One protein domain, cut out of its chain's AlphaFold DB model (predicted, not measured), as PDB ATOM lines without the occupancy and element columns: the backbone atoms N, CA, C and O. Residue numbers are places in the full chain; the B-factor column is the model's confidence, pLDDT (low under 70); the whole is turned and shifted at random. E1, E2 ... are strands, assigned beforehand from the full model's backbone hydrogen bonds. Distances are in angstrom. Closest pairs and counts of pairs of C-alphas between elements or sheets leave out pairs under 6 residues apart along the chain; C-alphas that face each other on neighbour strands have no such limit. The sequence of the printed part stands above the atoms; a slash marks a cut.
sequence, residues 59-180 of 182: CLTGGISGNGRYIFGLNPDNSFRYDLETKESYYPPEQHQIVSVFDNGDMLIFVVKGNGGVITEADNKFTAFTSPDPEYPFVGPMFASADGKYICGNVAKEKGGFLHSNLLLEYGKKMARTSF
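What this domain is: This is residues 59 to 180 of the 182 residues of an uncharacterized protein of Porphyromonas crevioricanis (UniProt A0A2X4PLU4). Much of this domain is loop, but its strands make a stack of three small antiparallel sheets, partly face to face in turn: E4-E5-E6-E7 in the middle, E1-E2-E3 over one face, the E8-E9 hairpin over the other. Its 122 printed residues have no named helix and nine named strands, E1 to E9, holding 46 residues: all strand. It is compact, radius of gyration of the C-alphas 14.1 A, spanning 42 by 29 by 25 A.

How they stand to each other: Begin at E4, residues 96 to 101, and E5, 107 to 111, then E6, 116 to 119, and E7, 126 to 128, a meander, each strand the antiparallel neighbour of the one before; N 109 and O 117 are 2.8 A apart. The meander E1, 60 to 64, E2, 70 to 74, E3, 79 to 83, faces it; the closest C-alphas of E3 and E4, Ser 79 and Gln 97, are 5.4 A apart. Hairpin E8, 138 to 144, and E9, 151 to 156, faces it too; the closest C-alphas of E6 and E8, Gly 116 and Gly 140, are 5.1 A apart.

Where its parts are: Find E1's start, C-alpha 60, at (0.990, 5.016, 51.420); E8 runs 16.4 A.

The domain as a whole: The printed part has no cut; E3 to E4 is a long link. Residues 163 to 180 are under pLDDT 70.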
ATOM      1  N   CYS A  59       3.568   1.851  54.159       84.62
ATOM      2  CA  CYS A  59       3.576   3.156  53.495       84.62
ATOM      3  C   CYS A  59       2.355   3.372  52.595       84.62
ATOM      4  O   CYS A  59       1.856   2.456  51.948       84.62
ATOM      5  N   LEU A  60       1.915   4.629  52.482       85.44
ATOM      6  CA  LEU A  60       0.990   5.016  51.420       85.44
ATOM      7  C   LEU A  60       1.777   5.159  50.118       85.44
ATOM      8  O   LEU A  60       2.832   5.798  50.097       85.44
ATOM      9  N   THR A  61       1.263   4.597  49.023       87.31
ATOM     10  CA  THR A  61       1.842   4.818  47.694       87.31
ATOM     11  C   THR A  61       1.748   6.303  47.347       87.31
ATOM     12  O   THR A  61       0.655   6.858  47.241       87.31
ATOM     13  N   GLY A  62       2.905   6.943  47.192       84.56
ATOM     14  CA  GLY A  62       3.040   8.362  46.875       84.56
ATOM     15  C   GLY A  62       2.967   8.634  45.376       84.56
ATOM     16  O   GLY A  62       2.499   9.696  44.968       84.56
ATOM     17  N   GLY A  63       3.375   7.670  44.547       90.81
ATOM     18  CA  GLY A  63       3.252   7.782  43.099       90.81
ATOM     19  C   GLY A  63       4.111   6.792  42.323       90.81
ATOM     20  O   GLY A  63       4.592   5.791  42.855       90.81
ATOM     21  N   ILE A  64       4.280   7.105  41.040       92.44
ATOM     22  CA  ILE A  64       5.088   6.362  40.074       92.44
ATOM     23  C   ILE A  64       5.977   7.345  39.293       92.44
ATOM     24  O   ILE A  64       5.584   8.500  39.103       92.44
ATOM     25  N   SER A  65       7.170   6.922  38.871       93.81
ATOM     26  CA  SER A  65       8.062   7.719  38.013       93.81
ATOM     27  C   SER A  65       7.426   8.005  36.645       93.81
ATOM     28  O   SER A  65       6.481   7.334  36.226       93.81
ATOM     29  N   GLY A  66       7.945   9.000  35.919       90.06
ATOM     30  CA  GLY A  66       7.377   9.441  34.639       90.06
ATOM     31  C   GLY A  66       7.393   8.362  33.554       90.06
ATOM     32  O   GLY A  66       6.441   8.246  32.782       90.06
ATOM     33  N   ASN A  67       8.434   7.530  33.537       92.19
ATOM     34  CA  ASN A  67       8.550   6.353  32.672       92.19
ATOM     35  C   ASN A  67       7.754   5.131  33.164       92.19
ATOM     36  O   ASN A  67       7.734   4.106  32.485       92.19
ATOM     37  N   GLY A  68       7.121   5.219  34.333       92.12
ATOM     38  CA  GLY A  68       6.334   4.141  34.908       92.12
ATOM     39  C   GLY A  68       7.142   2.989  35.505       92.12
ATOM     40  O   GLY A  68       6.531   1.981  35.821       92.12
ATOM     41  N   ARG A  69       8.474   3.084  35.646       93.62
ATOM     42  CA  ARG A  69       9.322   1.991  36.165       93.62
ATOM     43  C   ARG A  69       9.353   1.909  37.689       93.62
ATOM     44  O   ARG A  69       9.406   0.810  38.229       93.62
ATOM     45  N   TYR A  70       9.348   3.039  38.384       94.75
ATOM     46  CA  TYR A  70       9.557   3.064  39.827       94.75
ATOM     47  C   TYR A  70       8.280   3.468  40.547       94.75
ATOM     48  O   TYR A  70       7.719   4.522  40.266       94.75
ATOM     49  N   ILE A  71       7.851   2.663  41.512       94.25
ATOM     50  CA  ILE A  71       6.792   3.021  42.460       94.25
ATOM     51  C   ILE A  71       7.465   3.557  43.716       94.25
ATOM     52  O   ILE A  71       8.481   3.022  44.144       94.25
ATOM     53  N   PHE A  72       6.908   4.584  44.342       94.12
ATOM     54  CA  PHE A  72       7.397   5.034  45.640       94.12
ATOM     55  C   PHE A  72       6.256   5.292  46.602       94.12
ATOM     56  O   PHE A  72       5.112   5.539  46.211       94.12
ATOM     57  N   GLY A  73       6.582   5.252  47.882       91.44
ATOM     58  CA  GLY A  73       5.639   5.551  48.939       91.44
ATOM     59  C   GLY A  73       6.334   6.005  50.197       91.44
ATOM     60  O   GLY A  73       7.539   5.822  50.368       91.44
ATOM     61  N   LEU A  74       5.554   6.635  51.061       89.38
ATOM     62  CA  LEU A  74       6.035   7.148  52.328       89.38
ATOM     63  C   LEU A  74       4.944   7.117  53.393       89.38
ATOM     64  O   LEU A  74       3.743   7.123  53.112       89.38
ATOM     65  N   ASN A  75       5.398   7.132  54.632       82.88
ATOM     66  CA  ASN A  75       4.638   7.502  55.809       82.88
ATOM     67  C   ASN A  75       5.544   8.401  56.691       82.88
ATOM     68  O   ASN A  75       6.651   8.757  56.273       82.88
ATOM     69  N   PRO A  76       5.104   8.829  57.886       78.38
ATOM     70  CA  PRO A  76       5.932   9.664  58.756       78.38
ATOM     71  C   PRO A  76       7.289   9.055  59.148       78.38
ATOM     72  O   PRO A  76       8.239   9.808  59.355       78.38
ATOM     73  N   ASP A  77       7.392   7.729  59.205       79.00
ATOM     74  CA  ASP A  77       8.541   7.006  59.761       79.00
ATOM     75  C   ASP A  77       9.438   6.375  58.683       79.00
ATOM     76  O   ASP A  77      10.637   6.210  58.889       79.00
ATOM     77  N   ASN A  78       8.874   6.058  57.517       82.94
ATOM     78  CA  ASN A  78       9.470   5.235  56.474       82.94
ATOM     79  C   ASN A  78       9.161   5.781  55.077       82.94
ATOM     80  O   ASN A  78       8.159   6.457  54.843       82.94
ATOM     81  N   SER A  79      10.004   5.423  54.115       92.19
ATOM     82  CA  SER A  79       9.675   5.536  52.697       92.19
ATOM     83  C   SER A  79      10.350   4.431  51.898       92.19
ATOM     84  O   SER A  79      11.246   3.753  52.402       92.19
ATOM     85  N   PHE A  80       9.893   4.215  50.672       94.12
ATOM     86  CA  PHE A  80      10.436   3.195  49.788       94.12
ATOM     87  C   PHE A  80      10.418   3.653  48.331       94.12
ATOM     88  O   PHE A  80       9.582   4.465  47.927       94.12
ATOM     89  N   ARG A  81      11.308   3.057  47.539       94.94
ATOM     90  CA  ARG A  81      11.246   3.008  46.076       94.94
ATOM     91  C   ARG A  81      11.269   1.543  45.656       94.94
ATOM     92  O   ARG A  81      12.191   0.831  46.027       94.94
ATOM     93  N   TYR A  82      10.304   1.116  44.860       94.69
ATOM     94  CA  TYR A  82      10.227  -0.210  44.261       94.69
ATOM     95  C   TYR A  82      10.490  -0.122  42.761       94.69
ATOM     96  O   TYR A  82       9.835   0.661  42.068       94.69
ATOM     97  N   ASP A  83      11.425  -0.918  42.260       94.31
ATOM     98  CA  ASP A  83      11.734  -1.021  40.837       94.31
ATOM     99  C   ASP A  83      10.933  -2.165  40.200       94.31
ATOM    100  O   ASP A  83      11.089  -3.339  40.545       94.31
ATOM    101  N   LEU A  84      10.061  -1.829  39.250       91.50
ATOM    102  CA  LEU A  84       9.228  -2.802  38.549       91.50
ATOM    103  C   LEU A  84      10.018  -3.721  37.616       91.50
ATOM    104  O   LEU A  84       9.503  -4.784  37.269       91.50
ATOM    105  N   GLU A  85      11.213  -3.335  37.189       92.19
ATOM    106  CA  GLU A  85      12.037  -4.126  36.279       92.19
ATOM    107  C   GLU A  85      12.838  -5.179  37.052       92.19
ATOM    108  O   GLU A  85      12.758  -6.368  36.742       92.19
ATOM    109  N   THR A  86      13.549  -4.761  38.102       92.50
ATOM    110  CA  THR A  86      14.380  -5.661  38.924       92.50
ATOM    111  C   THR A  86      13.592  -6.376  40.018       92.50
ATOM    112  O   THR A  86      14.048  -7.398  40.528       92.50
ATOM    113  N   LYS A  87      12.393  -5.878  40.352       91.00
ATOM    114  CA  LYS A  87      11.553  -6.337  41.468       91.00
ATOM    115  C   LYS A  87      12.204  -6.136  42.840       91.00
ATOM    116  O   LYS A  87      11.867  -6.851  43.784       91.00
ATOM    117  N   GLU A  88      13.096  -5.155  42.957       91.31
ATOM    118  CA  GLU A  88      13.808  -4.828  44.193       91.31
ATOM    119  C   GLU A  88      13.334  -3.507  44.810       91.31
ATOM    120  O   GLU A  88      12.953  -2.561  44.115       91.31
ATOM    121  N   SER A  89      13.401  -3.446  46.139       92.75
ATOM    122  CA  SER A  89      13.074  -2.259  46.925       92.75
ATOM    123  C   SER A  89      14.332  -1.594  47.455       92.75
ATOM    124  O   SER A  89      15.248  -2.253  47.945       92.75
ATOM    125  N   TYR A  90      14.336  -0.269  47.423       93.50
ATOM    126  CA  TYR A  90      15.284   0.566  48.136       93.50
ATOM    127  C   TYR A  90      14.582   1.277  49.292       93.50
ATOM    128  O   TYR A  90      13.495   1.842  49.122       93.50
ATOM    129  N   TYR A  91      15.254   1.299  50.439       92.94
ATOM    130  CA  TYR A  91      14.828   2.029  51.625       92.94
ATOM    131  C   TYR A  91      15.899   3.064  51.961       92.94
ATOM    132  O   TYR A  91      17.062   2.694  52.163       92.94
ATOM    133  N   PRO A  92      15.553   4.358  51.991       90.75
ATOM    134  CA  PRO A  92      16.512   5.382  52.344       90.75
ATOM    135  C   PRO A  92      16.850   5.306  53.845       90.75
ATOM    136  O   PRO A  92      16.114   4.692  54.623       90.75
ATOM    137  N   PRO A  93      17.954   5.940  54.277       88.31
ATOM    138  CA  PRO A  93      18.326   6.002  55.688       88.31
ATOM    139  C   PRO A  93      17.226   6.616  56.563       88.31
ATOM    140  O   PRO A  93      16.372   7.359  56.077       88.31
ATOM    141  N   GLU A  94      17.292   6.393  57.877       84.31
ATOM    142  CA  GLU A  94      16.354   7.016  58.818       84.31
ATOM    143  C   GLU A  94      16.224   8.529  58.585       84.31
ATOM    144  O   GLU A  94      17.181   9.221  58.220       84.31
ATOM    145  N   GLN A  95      15.015   9.048  58.808       84.56
ATOM    146  CA  GLN A  95      14.648  10.453  58.603       84.56
ATOM    147  C   GLN A  95      14.685  10.928  57.144       84.56
ATOM    148  O   GLN A  95      14.383  12.093  56.909       84.56
ATOM    149  N   HIS A  96      15.016  10.089  56.161       89.69
ATOM    150  CA  HIS A  96      14.941  10.449  54.746       89.69
ATOM    151  C   HIS A  96      13.603   9.970  54.174       89.69
ATOM    152  O   HIS A  96      13.286   8.784  54.193       89.69
ATOM    153  N   GLN A  97      12.808  10.904  53.665       90.19
ATOM    154  CA  GLN A  97      11.523  10.625  53.034       90.19
ATOM    155  C   GLN A  97      11.624  10.854  51.532       90.19
ATOM    156  O   GLN A  97      11.979  11.948  51.090       90.19
ATOM    157  N   ILE A  98      11.296   9.833  50.745       93.06
ATOM    158  CA  ILE A  98      11.179   9.960  49.292       93.06
ATOM    159  C   ILE A  98       9.933  10.784  48.970       93.06
ATOM    160  O   ILE A  98       8.813  10.409  49.307       93.06
ATOM    161  N   VAL A  99      10.146  11.913  48.302       91.12
ATOM    162  CA  VAL A  99       9.096  12.819  47.812       91.12
ATOM    163  C   VAL A  99       8.719  12.476  46.371       91.12
ATOM    164  O   VAL A  99       7.564  12.613  45.979       91.12
ATOM    165  N   SER A 100       9.696  12.057  45.564       92.81
ATOM    166  CA  SER A 100       9.512  11.694  44.159       92.81
ATOM    167  C   SER A 100      10.677  10.832  43.673       92.81
ATOM    168  O   SER A 100      11.755  10.860  44.271       92.81
ATOM    169  N   VAL A 101      10.470  10.097  42.581       95.38
ATOM    170  CA  VAL A 101      11.493   9.277  41.920       95.38
ATOM    171  C   VAL A 101      11.569   9.658  40.450       95.38
ATOM    172  O   VAL A 101      10.543   9.739  39.770       95.38
ATOM    173  N   PHE A 102      12.783   9.921  39.977       95.00
ATOM    174  CA  PHE A 102      13.072  10.322  38.605       95.00
ATOM    175  C   PHE A 102      13.134   9.101  37.682       95.00
ATOM    176  O   PHE A 102      13.218   7.957  38.125       95.00
ATOM    177  N   ASP A 103      13.116   9.334  36.371       93.44
ATOM    178  CA  ASP A 103      13.117   8.254  35.373       93.44
ATOM    179  C   ASP A 103      14.398   7.408  35.383       93.44
ATOM    180  O   ASP A 103      14.383   6.259  34.946       93.44
ATOM    181  N   ASN A 104      15.500   7.965  35.887       93.06
ATOM    182  CA  ASN A 104      16.768   7.265  36.079       93.06
ATOM    183  C   ASN A 104      16.883   6.581  37.453       93.06
ATOM    184  O   ASN A 104      17.962   6.105  37.780       93.06
ATOM    185  N   GLY A 105      15.811   6.594  38.252       94.12
ATOM    186  CA  GLY A 105      15.742   5.981  39.574       94.12
ATOM    187  C   GLY A 105      16.294   6.824  40.721       94.12
ATOM    188  O   GLY A 105      16.111   6.441  41.880       94.12
ATOM    189  N   ASP A 106      16.887   7.985  40.446       95.31
ATOM    190  CA  ASP A 106      17.281   8.928  41.489       95.31
ATOM    191  C   ASP A 106      16.055   9.402  42.279       95.31
ATOM    192  O   ASP A 106      14.940   9.519  41.762       95.31
ATOM    193  N   MET A 107      16.258   9.687  43.559       95.38
ATOM    194  CA  MET A 107      15.172   9.982  44.486       95.38
ATOM    195  C   MET A 107      15.287  11.404  45.000       95.38
ATOM    196  O   MET A 107      16.301  11.780  45.587       95.38
ATOM    197  N   LEU A 108      14.215  12.177  44.853       94.44
ATOM    198  CA  LEU A 108      14.047  13.442  45.553       94.44
ATOM    199  C   LEU A 108      13.729  13.149  47.018       94.44
ATOM    200  O   LEU A 108      12.695  12.557  47.323       94.44
ATOM    201  N   ILE A 109      14.597  13.589  47.919       93.56
ATOM    202  CA  ILE A 109      14.510  13.304  49.346       93.56
ATOM    203  C   ILE A 109      14.187  14.564  50.134       93.56
ATOM    204  O   ILE A 109      14.788  15.616  49.919       93.56
ATOM    205  N   PHE A 110      13.307  14.431  51.118       90.38
ATOM    206  CA  PHE A 110      13.183  15.354  52.234       90.38
ATOM    207  C   PHE A 110      13.741  14.712  53.503       90.38
ATOM    208  O   PHE A 110      13.258  13.671  53.939       90.38
ATOM    209  N   VAL A 111      14.753  15.329  54.118       87.56
ATOM    210  CA  VAL A 111      15.218  14.903  55.442       87.56
ATOM    211  C   VAL A 111      14.303  15.531  56.492       87.56
ATOM    212  O   VAL A 111      14.182  16.755  56.542       87.56
ATOM    213  N   VAL A 112      13.653  14.724  57.332       76.00
ATOM    214  CA  VAL A 112      12.720  15.170  58.379       76.00
ATOM    215  C   VAL A 112      13.395  16.224  59.260       76.00
ATOM    216  O   VAL A 112      14.484  16.011  59.792       76.00
ATOM    217  N   LYS A 113      12.748  17.391  59.411       71.81
ATOM    218  CA  LYS A 113      13.295  18.580  60.108       71.81
ATOM    219  C   LYS A 113      14.619  19.098  59.510       71.81
ATOM    220  O   LYS A 113      15.387  19.784  60.184       71.81
ATOM    221  N   GLY A 114      14.904  18.768  58.256       77.94
ATOM    222  CA  GLY A 114      16.168  19.019  57.575       77.94
ATOM    223  C   GLY A 114      16.005  19.702  56.221       77.94
ATOM    224  O   GLY A 114      15.050  20.442  55.993       77.94
ATOM    225  N   ASN A 115      17.005  19.494  55.362       84.31
ATOM    226  CA  ASN A 115      17.035  19.980  53.987       84.31
ATOM    227  C   ASN A 115      16.551  18.898  53.022       84.31
ATOM    228  O   ASN A 115      16.667  17.703  53.291       84.31
ATOM    229  N   GLY A 116      16.065  19.341  51.874       89.62
ATOM    230  CA  GLY A 116      15.871  18.519  50.698       89.62
ATOM    231  C   GLY A 116      17.184  18.172  50.025       89.62
ATOM    232  O   GLY A 116      18.183  18.876  50.185       89.62
ATOM    233  N   GLY A 117      17.164  17.112  49.237       92.19
ATOM    234  CA  GLY A 117      18.285  16.708  48.406       92.19
ATOM    235  C   GLY A 117      17.906  15.609  47.429       92.19
ATOM    236  O   GLY A 117      16.727  15.292  47.269       92.19
ATOM    237  N   VAL A 118      18.915  15.018  46.798       93.31
ATOM    238  CA  VAL A 118      18.777  13.814  45.967       93.31
ATOM    239  C   VAL A 118      19.582  12.683  46.587       93.31
ATOM    240  O   VAL A 118      20.685  12.929  47.072       93.31
ATOM    241  N   ILE A 119      19.051  11.463  46.562       94.25
ATOM    242  CA  ILE A 119      19.862  10.243  46.627       94.25
ATOM    243  C   ILE A 119      19.965   9.690  45.213       94.25
ATOM    244  O   ILE A 119      18.946   9.389  44.592       94.25
ATOM    245  N   THR A 120      21.190   9.583  44.715       92.50
ATOM    246  CA  THR A 120      21.481   9.028  43.394       92.50
ATOM    247  C   THR A 120      21.492   7.505  43.437       92.50
ATOM    248  O   THR A 120      22.086   6.921  44.342       92.50
ATOM    249  N   GLU A 121      20.863   6.844  42.464       87.44
ATOM    250  CA  GLU A 121      20.805   5.371  42.418       87.44
ATOM    251  C   GLU A 121      22.203   4.750  42.265       87.44
ATOM    252  O   GLU A 121      22.498   3.707  42.845       87.44
ATOM    253  N   ALA A 122      23.088   5.416  41.521       84.50
ATOM    254  CA  ALA A 122      24.409   4.891  41.183       84.50
ATOM    255  C   ALA A 122      25.328   4.660  42.398       84.50
ATOM    256  O   ALA A 122      26.166   3.760  42.372       84.50
ATOM    257  N   ASP A 123      25.208   5.482  43.440       87.00
ATOM    258  CA  ASP A 123      26.108   5.463  44.599       87.00
ATOM    259  C   ASP A 123      25.378   5.525  45.952       87.00
ATOM    260  O   ASP A 123      26.028   5.497  46.999       87.00
ATOM    261  N   ASN A 124      24.042   5.588  45.945       88.75
ATOM    262  CA  ASN A 124      23.186   5.729  47.123       88.75
ATOM    263  C   ASN A 124      23.583   6.901  48.034       88.75
ATOM    264  O   ASN A 124      23.386   6.854  49.254       88.75
ATOM    265  N   LYS A 125      24.153   7.965  47.459       90.88
ATOM    266  CA  LYS A 125      24.658   9.105  48.218       90.88
ATOM    267  C   LYS A 125      23.651  10.246  48.255       90.88
ATOM    268  O   LYS A 125      23.216  10.753  47.228       90.88
ATOM    269  N   PHE A 126      23.359  10.724  49.462       91.44
ATOM    270  CA  PHE A 126      22.568  11.934  49.652       91.44
ATOM    271  C   PHE A 126      23.381  13.199  49.346       91.44
ATOM    272  O   PHE A 126      24.455  13.424  49.913       91.44
ATOM    273  N   THR A 127      22.818  14.063  48.505       90.94
ATOM    274  CA  THR A 127      23.324  15.404  48.202       90.94
ATOM    275  C   THR A 127      22.246  16.432  48.514       90.94
ATOM    276  O   THR A 127      21.222  16.491  47.838       90.94
ATOM    277  N   ALA A 128      22.475  17.251  49.543       89.19
ATOM    278  CA  ALA A 128      21.546  18.305  49.934       89.19
ATOM    279  C   ALA A 128      21.488  19.430  48.892       89.19
ATOM    280  O   ALA A 128      22.511  19.827  48.330       89.19
ATOM    281  N   PHE A 129      20.304  20.008  48.712       83.81
ATOM    282  CA  PHE A 129      20.143  21.256  47.980       83.81
ATOM    283  C   PHE A 129      20.525  22.453  48.837       83.81
ATOM    284  O   PHE A 129      20.345  22.471  50.059       83.81
ATOM    285  N   THR A 130      20.960  23.497  48.147       81.88
ATOM    286  CA  THR A 130      21.009  24.854  48.667       81.88
ATOM    287  C   THR A 130      20.139  25.738  47.791       81.88
ATOM    288  O   THR A 130      20.084  25.584  46.568       81.88
ATOM    289  N   SER A 131      19.421  26.660  48.420       83.69
ATOM    290  CA  SER A 131      18.718  27.700  47.676       83.69
ATOM    291  C   SER A 131      19.729  28.627  46.992       83.69
ATOM    292  O   SER A 131      20.756  28.951  47.596       83.69
ATOM    293  N   PRO A 132      19.445  29.111  45.770       82.81
ATOM    294  CA  PRO A 132      20.231  30.180  45.161       82.81
ATOM    295  C   PRO A 132      20.062  31.522  45.894       82.81
ATOM    296  O   PRO A 132      20.877  32.421  45.707       82.81
ATOM    297  N   ASP A 133      19.016  31.667  46.717       86.06
ATOM    298  CA  ASP A 133      18.817  32.817  47.597       86.06
ATOM    299  C   ASP A 133      19.510  32.560  48.951       86.06
ATOM    300  O   ASP A 133      19.030  31.723  49.728       86.06
ATOM    301  N   PRO A 134      20.619  33.259  49.265       87.88
ATOM    302  CA  PRO A 134      21.370  33.037  50.499       87.88
ATOM    303  C   PRO A 134      20.606  33.465  51.759       87.88
ATOM    304  O   PRO A 134      20.980  33.043  52.852       87.88
ATOM    305  N   GLU A 135      19.546  34.276  51.643       89.38
ATOM    306  CA  GLU A 135      18.692  34.631  52.784       89.38
ATOM    307  C   GLU A 135      17.823  33.441  53.232       89.38
ATOM    308  O   GLU A 135      17.445  33.347  54.400       89.38
ATOM    309  N   TYR A 136      17.541  32.504  52.321       88.62
ATOM    310  CA  TYR A 136      16.709  31.327  52.564       88.62
ATOM    311  C   TYR A 136      17.445  30.047  52.148       88.62
ATOM    312  O   TYR A 136      17.031  29.395  51.192       88.62
ATOM    313  N   PRO A 137      18.542  29.671  52.828       86.12
ATOM    314  CA  PRO A 137      19.466  28.647  52.340       86.12
ATOM    315  C   PRO A 137      18.891  27.224  52.366       86.12
ATOM    316  O   PRO A 137      19.442  26.332  51.715       86.12
ATOM    317  N   PHE A 138      17.805  26.998  53.108       87.06
ATOM    318  CA  PHE A 138      17.196  25.683  53.269       87.06
ATOM    319  C   PHE A 138      16.071  25.467  52.258       87.06
ATOM    320  O   PHE A 138      15.278  26.377  52.030       87.06
ATOM    321  N   VAL A 139      15.952  24.254  51.710       87.00
ATOM    322  CA  VAL A 139      14.923  23.881  50.721       87.00
ATOM    323  C   VAL A 139      14.136  22.672  51.222       87.00
ATOM    324  O   VAL A 139      14.728  21.641  51.504       87.00
ATOM    325  N   GLY A 140      12.812  22.771  51.309       88.81
ATOM    326  CA  GLY A 140      11.889  21.663  51.550       88.81
ATOM    327  C   GLY A 140      11.227  21.267  50.227       88.81
ATOM    328  O   GLY A 140      10.337  21.993  49.777       88.81
ATOM    329  N   PRO A 141      11.660  20.181  49.564       88.19
ATOM    330  CA  PRO A 141      11.185  19.827  48.239       88.19
ATOM    331  C   PRO A 141       9.731  19.358  48.314       88.19
ATOM    332  O   PRO A 141       9.341  18.657  49.242       88.19
ATOM    333  N   MET A 142       8.935  19.758  47.326       83.44
ATOM    334  CA  MET A 142       7.532  19.362  47.197       83.44
ATOM    335  C   MET A 142       7.309  18.476  45.978       83.44
ATOM    336  O   MET A 142       6.582  17.494  46.055       83.44
ATOM    337  N   PHE A 143       7.915  18.835  44.847       80.06
ATOM    338  CA  PHE A 143       7.835  18.059  43.615       80.06
ATOM    339  C   PHE A 143       9.034  18.354  42.716       80.06
ATOM    340  O   PHE A 143       9.704  19.379  42.861       80.06
ATOM    341  N   ALA A 144       9.270  17.474  41.753       85.44
ATOM    342  CA  ALA A 144      10.270  17.653  40.713       85.44
ATOM    343  C   ALA A 144       9.720  17.227  39.349       85.44
ATOM    344  O   ALA A 144       8.704  16.534  39.264       85.44
ATOM    345  N   SER A 145      10.379  17.662  38.277       84.06
ATOM    346  CA  SER A 145      10.159  17.095  36.949       84.06
ATOM    347  C   SER A 145      10.644  15.644  36.901       84.06
ATOM    348  O   SER A 145      11.563  15.267  37.623       84.06
ATOM    349  N   ALA A 146      10.050  14.834  36.020       83.50
ATOM    350  CA  ALA A 146      10.410  13.421  35.864       83.50
ATOM    351  C   ALA A 146      11.897  13.207  35.516       83.50
ATOM    352  O   ALA A 146      12.495  12.213  35.916       83.50
ATOM    353  N   ASP A 147      12.508  14.170  34.822       82.94
ATOM    354  CA  ASP A 147      13.929  14.166  34.466       82.94
ATOM    355  C   ASP A 147      14.846  14.780  35.540       82.94
ATOM    356  O   ASP A 147      16.025  15.008  35.274       82.94
ATOM    357  N   GLY A 148      14.313  15.127  36.717       81.38
ATOM    358  CA  GLY A 148      15.065  15.691  37.842       81.38
ATOM    359  C   GLY A 148      15.632  17.099  37.619       81.38
ATOM    360  O   GLY A 148      16.242  17.667  38.524       81.38
ATOM    361  N   LYS A 149      15.437  17.705  36.439       85.44
ATOM    362  CA  LYS A 149      16.055  18.997  36.090       85.44
ATOM    363  C   LYS A 149      15.461  20.185  36.821       85.44
ATOM    364  O   LYS A 149      16.140  21.201  36.951       85.44
ATOM    365  N   TYR A 150      14.203  20.090  37.234       83.56
ATOM    366  CA  TYR A 150      13.496  21.160  37.917       83.56
ATOM    367  C   TYR A 150      12.915  20.639  39.215       83.56
ATOM    368  O   TYR A 150      12.219  19.630  39.230       83.56
ATOM    369  N   ILE A 151      13.150  21.381  40.289       83.94
ATOM    370  CA  ILE A 151      12.619  21.081  41.614       83.94
ATOM    371  C   ILE A 151      11.829  22.292  42.072       83.94
ATOM    372  O   ILE A 151      12.293  23.425  41.955       83.94
ATOM    373  N   CYS A 152      10.635  22.046  42.591       83.88
ATOM    374  CA  CYS A 152       9.870  23.033  43.323       83.88
ATOM    375  C   CYS A 152       9.860  22.647  44.795       83.88
ATOM    376  O   CYS A 152       9.565  21.508  45.166       83.88
ATOM    377  N   GLY A 153      10.158  23.618  45.643       85.31
ATOM    378  CA  GLY A 153      10.166  23.442  47.079       85.31
ATOM    379  C   GLY A 153       9.945  24.760  47.795       85.31
ATOM    380  O   GLY A 153      10.088  25.839  47.216       85.31
ATOM    381  N   ASN A 154       9.604  24.648  49.069       84.69
ATOM    382  CA  ASN A 154       9.585  25.777  49.980       84.69
ATOM    383  C   ASN A 154      11.017  26.125  50.376       84.69
ATOM    384  O   ASN A 154      11.863  25.238  50.474       84.69
ATOM    385  N   VAL A 155      11.284  27.400  50.649       87.12
ATOM    386  CA  VAL A 155      12.583  27.847  51.161       87.12
ATOM    387  C   VAL A 155      12.439  28.415  52.567       87.12
ATOM    388  O   VAL A 155      11.413  29.015  52.889       87.12
ATOM    389  N   ALA A 156      13.443  28.215  53.418       86.06
ATOM    390  CA  ALA A 156      13.416  28.657  54.811       86.06
ATOM    391  C   ALA A 156      14.743  29.288  55.240       86.06
ATOM    392  O   ALA A 156      15.808  28.965  54.712       86.06
ATOM    393  N   LYS A 157      14.656  30.182  56.234       88.19
ATOM    394  CA  LYS A 157      15.818  30.811  56.885       88.19
ATOM    395  C   LYS A 157      16.511  29.880  57.873       88.19
ATOM    396  O   LYS A 157      17.708  30.001  58.099       88.19
ATOM    397  N   GLU A 158      15.753  28.955  58.453       85.50
ATOM    398  CA  GLU A 158      16.206  28.035  59.489       85.50
ATOM    399  C   GLU A 158      15.960  26.588  59.065       85.50
ATOM    400  O   GLU A 158      14.978  26.267  58.385       85.50
ATOM    401  N   LYS A 159      16.858  25.699  59.490       81.44
ATOM    402  CA  LYS A 159      16.759  24.268  59.212       81.44
ATOM    403  C   LYS A 159      15.462  23.715  59.808       81.44
ATOM    404  O   LYS A 159      15.195  23.899  60.991       81.44
ATOM    405  N   GLY A 160      14.672  23.017  58.994       73.81
ATOM    406  CA  GLY A 160      13.403  22.440  59.442       73.81
ATOM    407  C   GLY A 160      12.253  23.443  59.572       73.81
ATOM    408  O   GLY A 160      11.196  23.066  60.075       73.81
ATOM    409  N   GLY A 161      12.402  24.676  59.070       70.94
ATOM    410  CA  GLY A 161      11.360  25.717  59.049       70.94
ATOM    411  C   GLY A 161      10.150  25.434  58.141       70.94
ATOM    412  O   GLY A 161       9.461  26.361  57.735       70.94
ATOM    413  N   PHE A 162       9.887  24.169  57.808       73.81
ATOM    414  CA  PHE A 162       8.860  23.720  56.860       73.81
ATOM    415  C   PHE A 162       7.632  23.101  57.559       73.81
ATOM    416  O   PHE A 162       6.911  22.306  56.959       73.81
ATOM    417  N   LEU A 163       7.428  23.394  58.851       54.47
ATOM    418  CA  LEU A 163       6.461  22.692  59.704       54.47
ATOM    419  C   LEU A 163       5.002  22.753  59.199       54.47
ATOM    420  O   LEU A 163       4.505  23.744  58.668       54.47
ATOM    421  N   HIS A 164       4.333  21.629  59.451       46.25
ATOM    422  CA  HIS A 164       3.139  21.036  58.841       46.25
ATOM    423  C   HIS A 164       1.773  21.747  59.038       46.25
ATOM    424  O   HIS A 164       0.746  21.084  58.927       46.25
ATOM    425  N   SER A 165       1.694  23.052  59.333       36.47
ATOM    426  CA  SER A 165       0.411  23.673  59.751       36.47
ATOM    427  C   SER A 165      -0.068  24.921  59.002       36.47
ATOM    428  O   SER A 165      -1.140  25.407  59.331       36.47
ATOM    429  N   ASN A 166       0.622  25.413  57.966       33.25
ATOM    430  CA  ASN A 166       0.165  26.599  57.208       33.25
ATOM    431  C   ASN A 166       0.404  26.510  55.686       33.25
ATOM    432  O   ASN A 166       0.609  27.520  55.011       33.25
ATOM    433  N   LEU A 167       0.348  25.303  55.118       38.16
ATOM    434  CA  LEU A 167       0.639  25.030  53.700       38.16
ATOM    435  C   LEU A 167      -0.352  25.640  52.680       38.16
ATOM    436  O   LEU A 167      -0.181  25.427  51.485       38.16
ATOM    437  N   LEU A 168      -1.356  26.420  53.105       32.75
ATOM    438  CA  LEU A 168      -2.372  26.985  52.201       32.75
ATOM    439  C   LEU A 168      -2.525  28.513  52.204       32.75
ATOM    440  O   LEU A 168      -3.248  29.009  51.345       32.75
ATOM    441  N   LEU A 169      -1.876  29.280  53.095       31.09
ATOM    442  CA  LEU A 169      -2.240  30.702  53.256       31.09
ATOM    443  C   LEU A 169      -1.185  31.759  52.895       31.09
ATOM    444  O   LEU A 169      -1.592  32.888  52.637       31.09
ATOM    445  N   GLU A 170       0.112  31.450  52.760       31.55
ATOM    446  CA  GLU A 170       1.100  32.514  52.446       31.55
ATOM    447  C   GLU A 170       2.135  32.221  51.344       31.55
ATOM    448  O   GLU A 170       2.770  33.147  50.841       31.55
ATOM    449  N   TYR A 171       2.294  30.982  50.874       40.25
ATOM    450  CA  TYR A 171       3.482  30.598  50.086       40.25
ATOM    451  C   TYR A 171       3.428  30.891  48.574       40.25
ATOM    452  O   TYR A 171       4.314  30.498  47.818       40.25
ATOM    453  N   GLY A 172       2.437  31.651  48.112       32.50
ATOM    454  CA  GLY A 172       2.194  31.909  46.690       32.50
ATOM    455  C   GLY A 172       3.181  32.833  45.957       32.50
ATOM    456  O   GLY A 172       2.782  33.389  44.937       32.50
ATOM    457  N   LYS A 173       4.418  33.080  46.427       37.69
ATOM    458  CA  LYS A 173       5.256  34.145  45.819       37.69
ATOM    459  C   LYS A 173       6.729  33.883  45.501       37.69
ATOM    460  O   LYS A 173       7.307  34.744  44.841       37.69
ATOM    461  N   LYS A 174       7.359  32.759  45.855       39.72
ATOM    462  CA  LYS A 174       8.772  32.533  45.476       39.72
ATOM    463  C   LYS A 174       9.040  31.086  45.057       39.72
ATOM    464  O   LYS A 174       9.425  30.257  45.868       39.72
ATOM    465  N   MET A 175       8.837  30.794  43.771       35.97
ATOM    466  CA  MET A 175       9.316  29.559  43.142       35.97
ATOM    467  C   MET A 175      10.817  29.690  42.859       35.97
ATOM    468  O   MET A 175      11.216  30.543  42.066       35.97
ATOM    469  N   ALA A 176      11.645  28.848  43.474       40.56
ATOM    470  CA  ALA A 176      13.034  28.685  43.058       40.56
ATOM    471  C   ALA A 176      13.086  27.692  41.885       40.56
ATOM    472  O   ALA A 176      12.642  26.557  42.014       40.56
ATOM    473  N   ARG A 177      13.608  28.120  40.730       37.38
ATOM    474  CA  ARG A 177      14.042  27.218  39.653       37.38
ATOM    475  C   ARG A 177      15.538  26.995  39.822       37.38
ATOM    476  O   ARG A 177      16.312  27.920  39.594       37.38
ATOM    477  N   THR A 178      15.942  25.788  40.176       41.41
ATOM    478  CA  THR A 178      17.339  25.357  40.064       41.41
ATOM    479  C   THR A 178      17.446  24.392  38.895       41.41
ATOM    480  O   THR A 178      16.707  23.415  38.852       41.41
ATOM    481  N   SER A 179      18.325  24.691  37.939       33.88
ATOM    482  CA  SER A 179      18.711  23.790  36.850       33.88
ATOM    483  C   SER A 179      20.089  23.212  37.152       33.88
ATOM    484  O   SER A 179      21.015  23.978  37.428       33.88
ATOM    485  N   PHE A 180      20.232  21.893  37.089       36.91
ATOM    486  CA  PHE A 180      21.515  21.213  37.285       36.91
ATOM    487  C   PHE A 180      22.355  21.233  35.995       36.91
ATOM    488  O   PHE A 180      21.785  21.097  34.908       36.91
TER     489      PHE A 180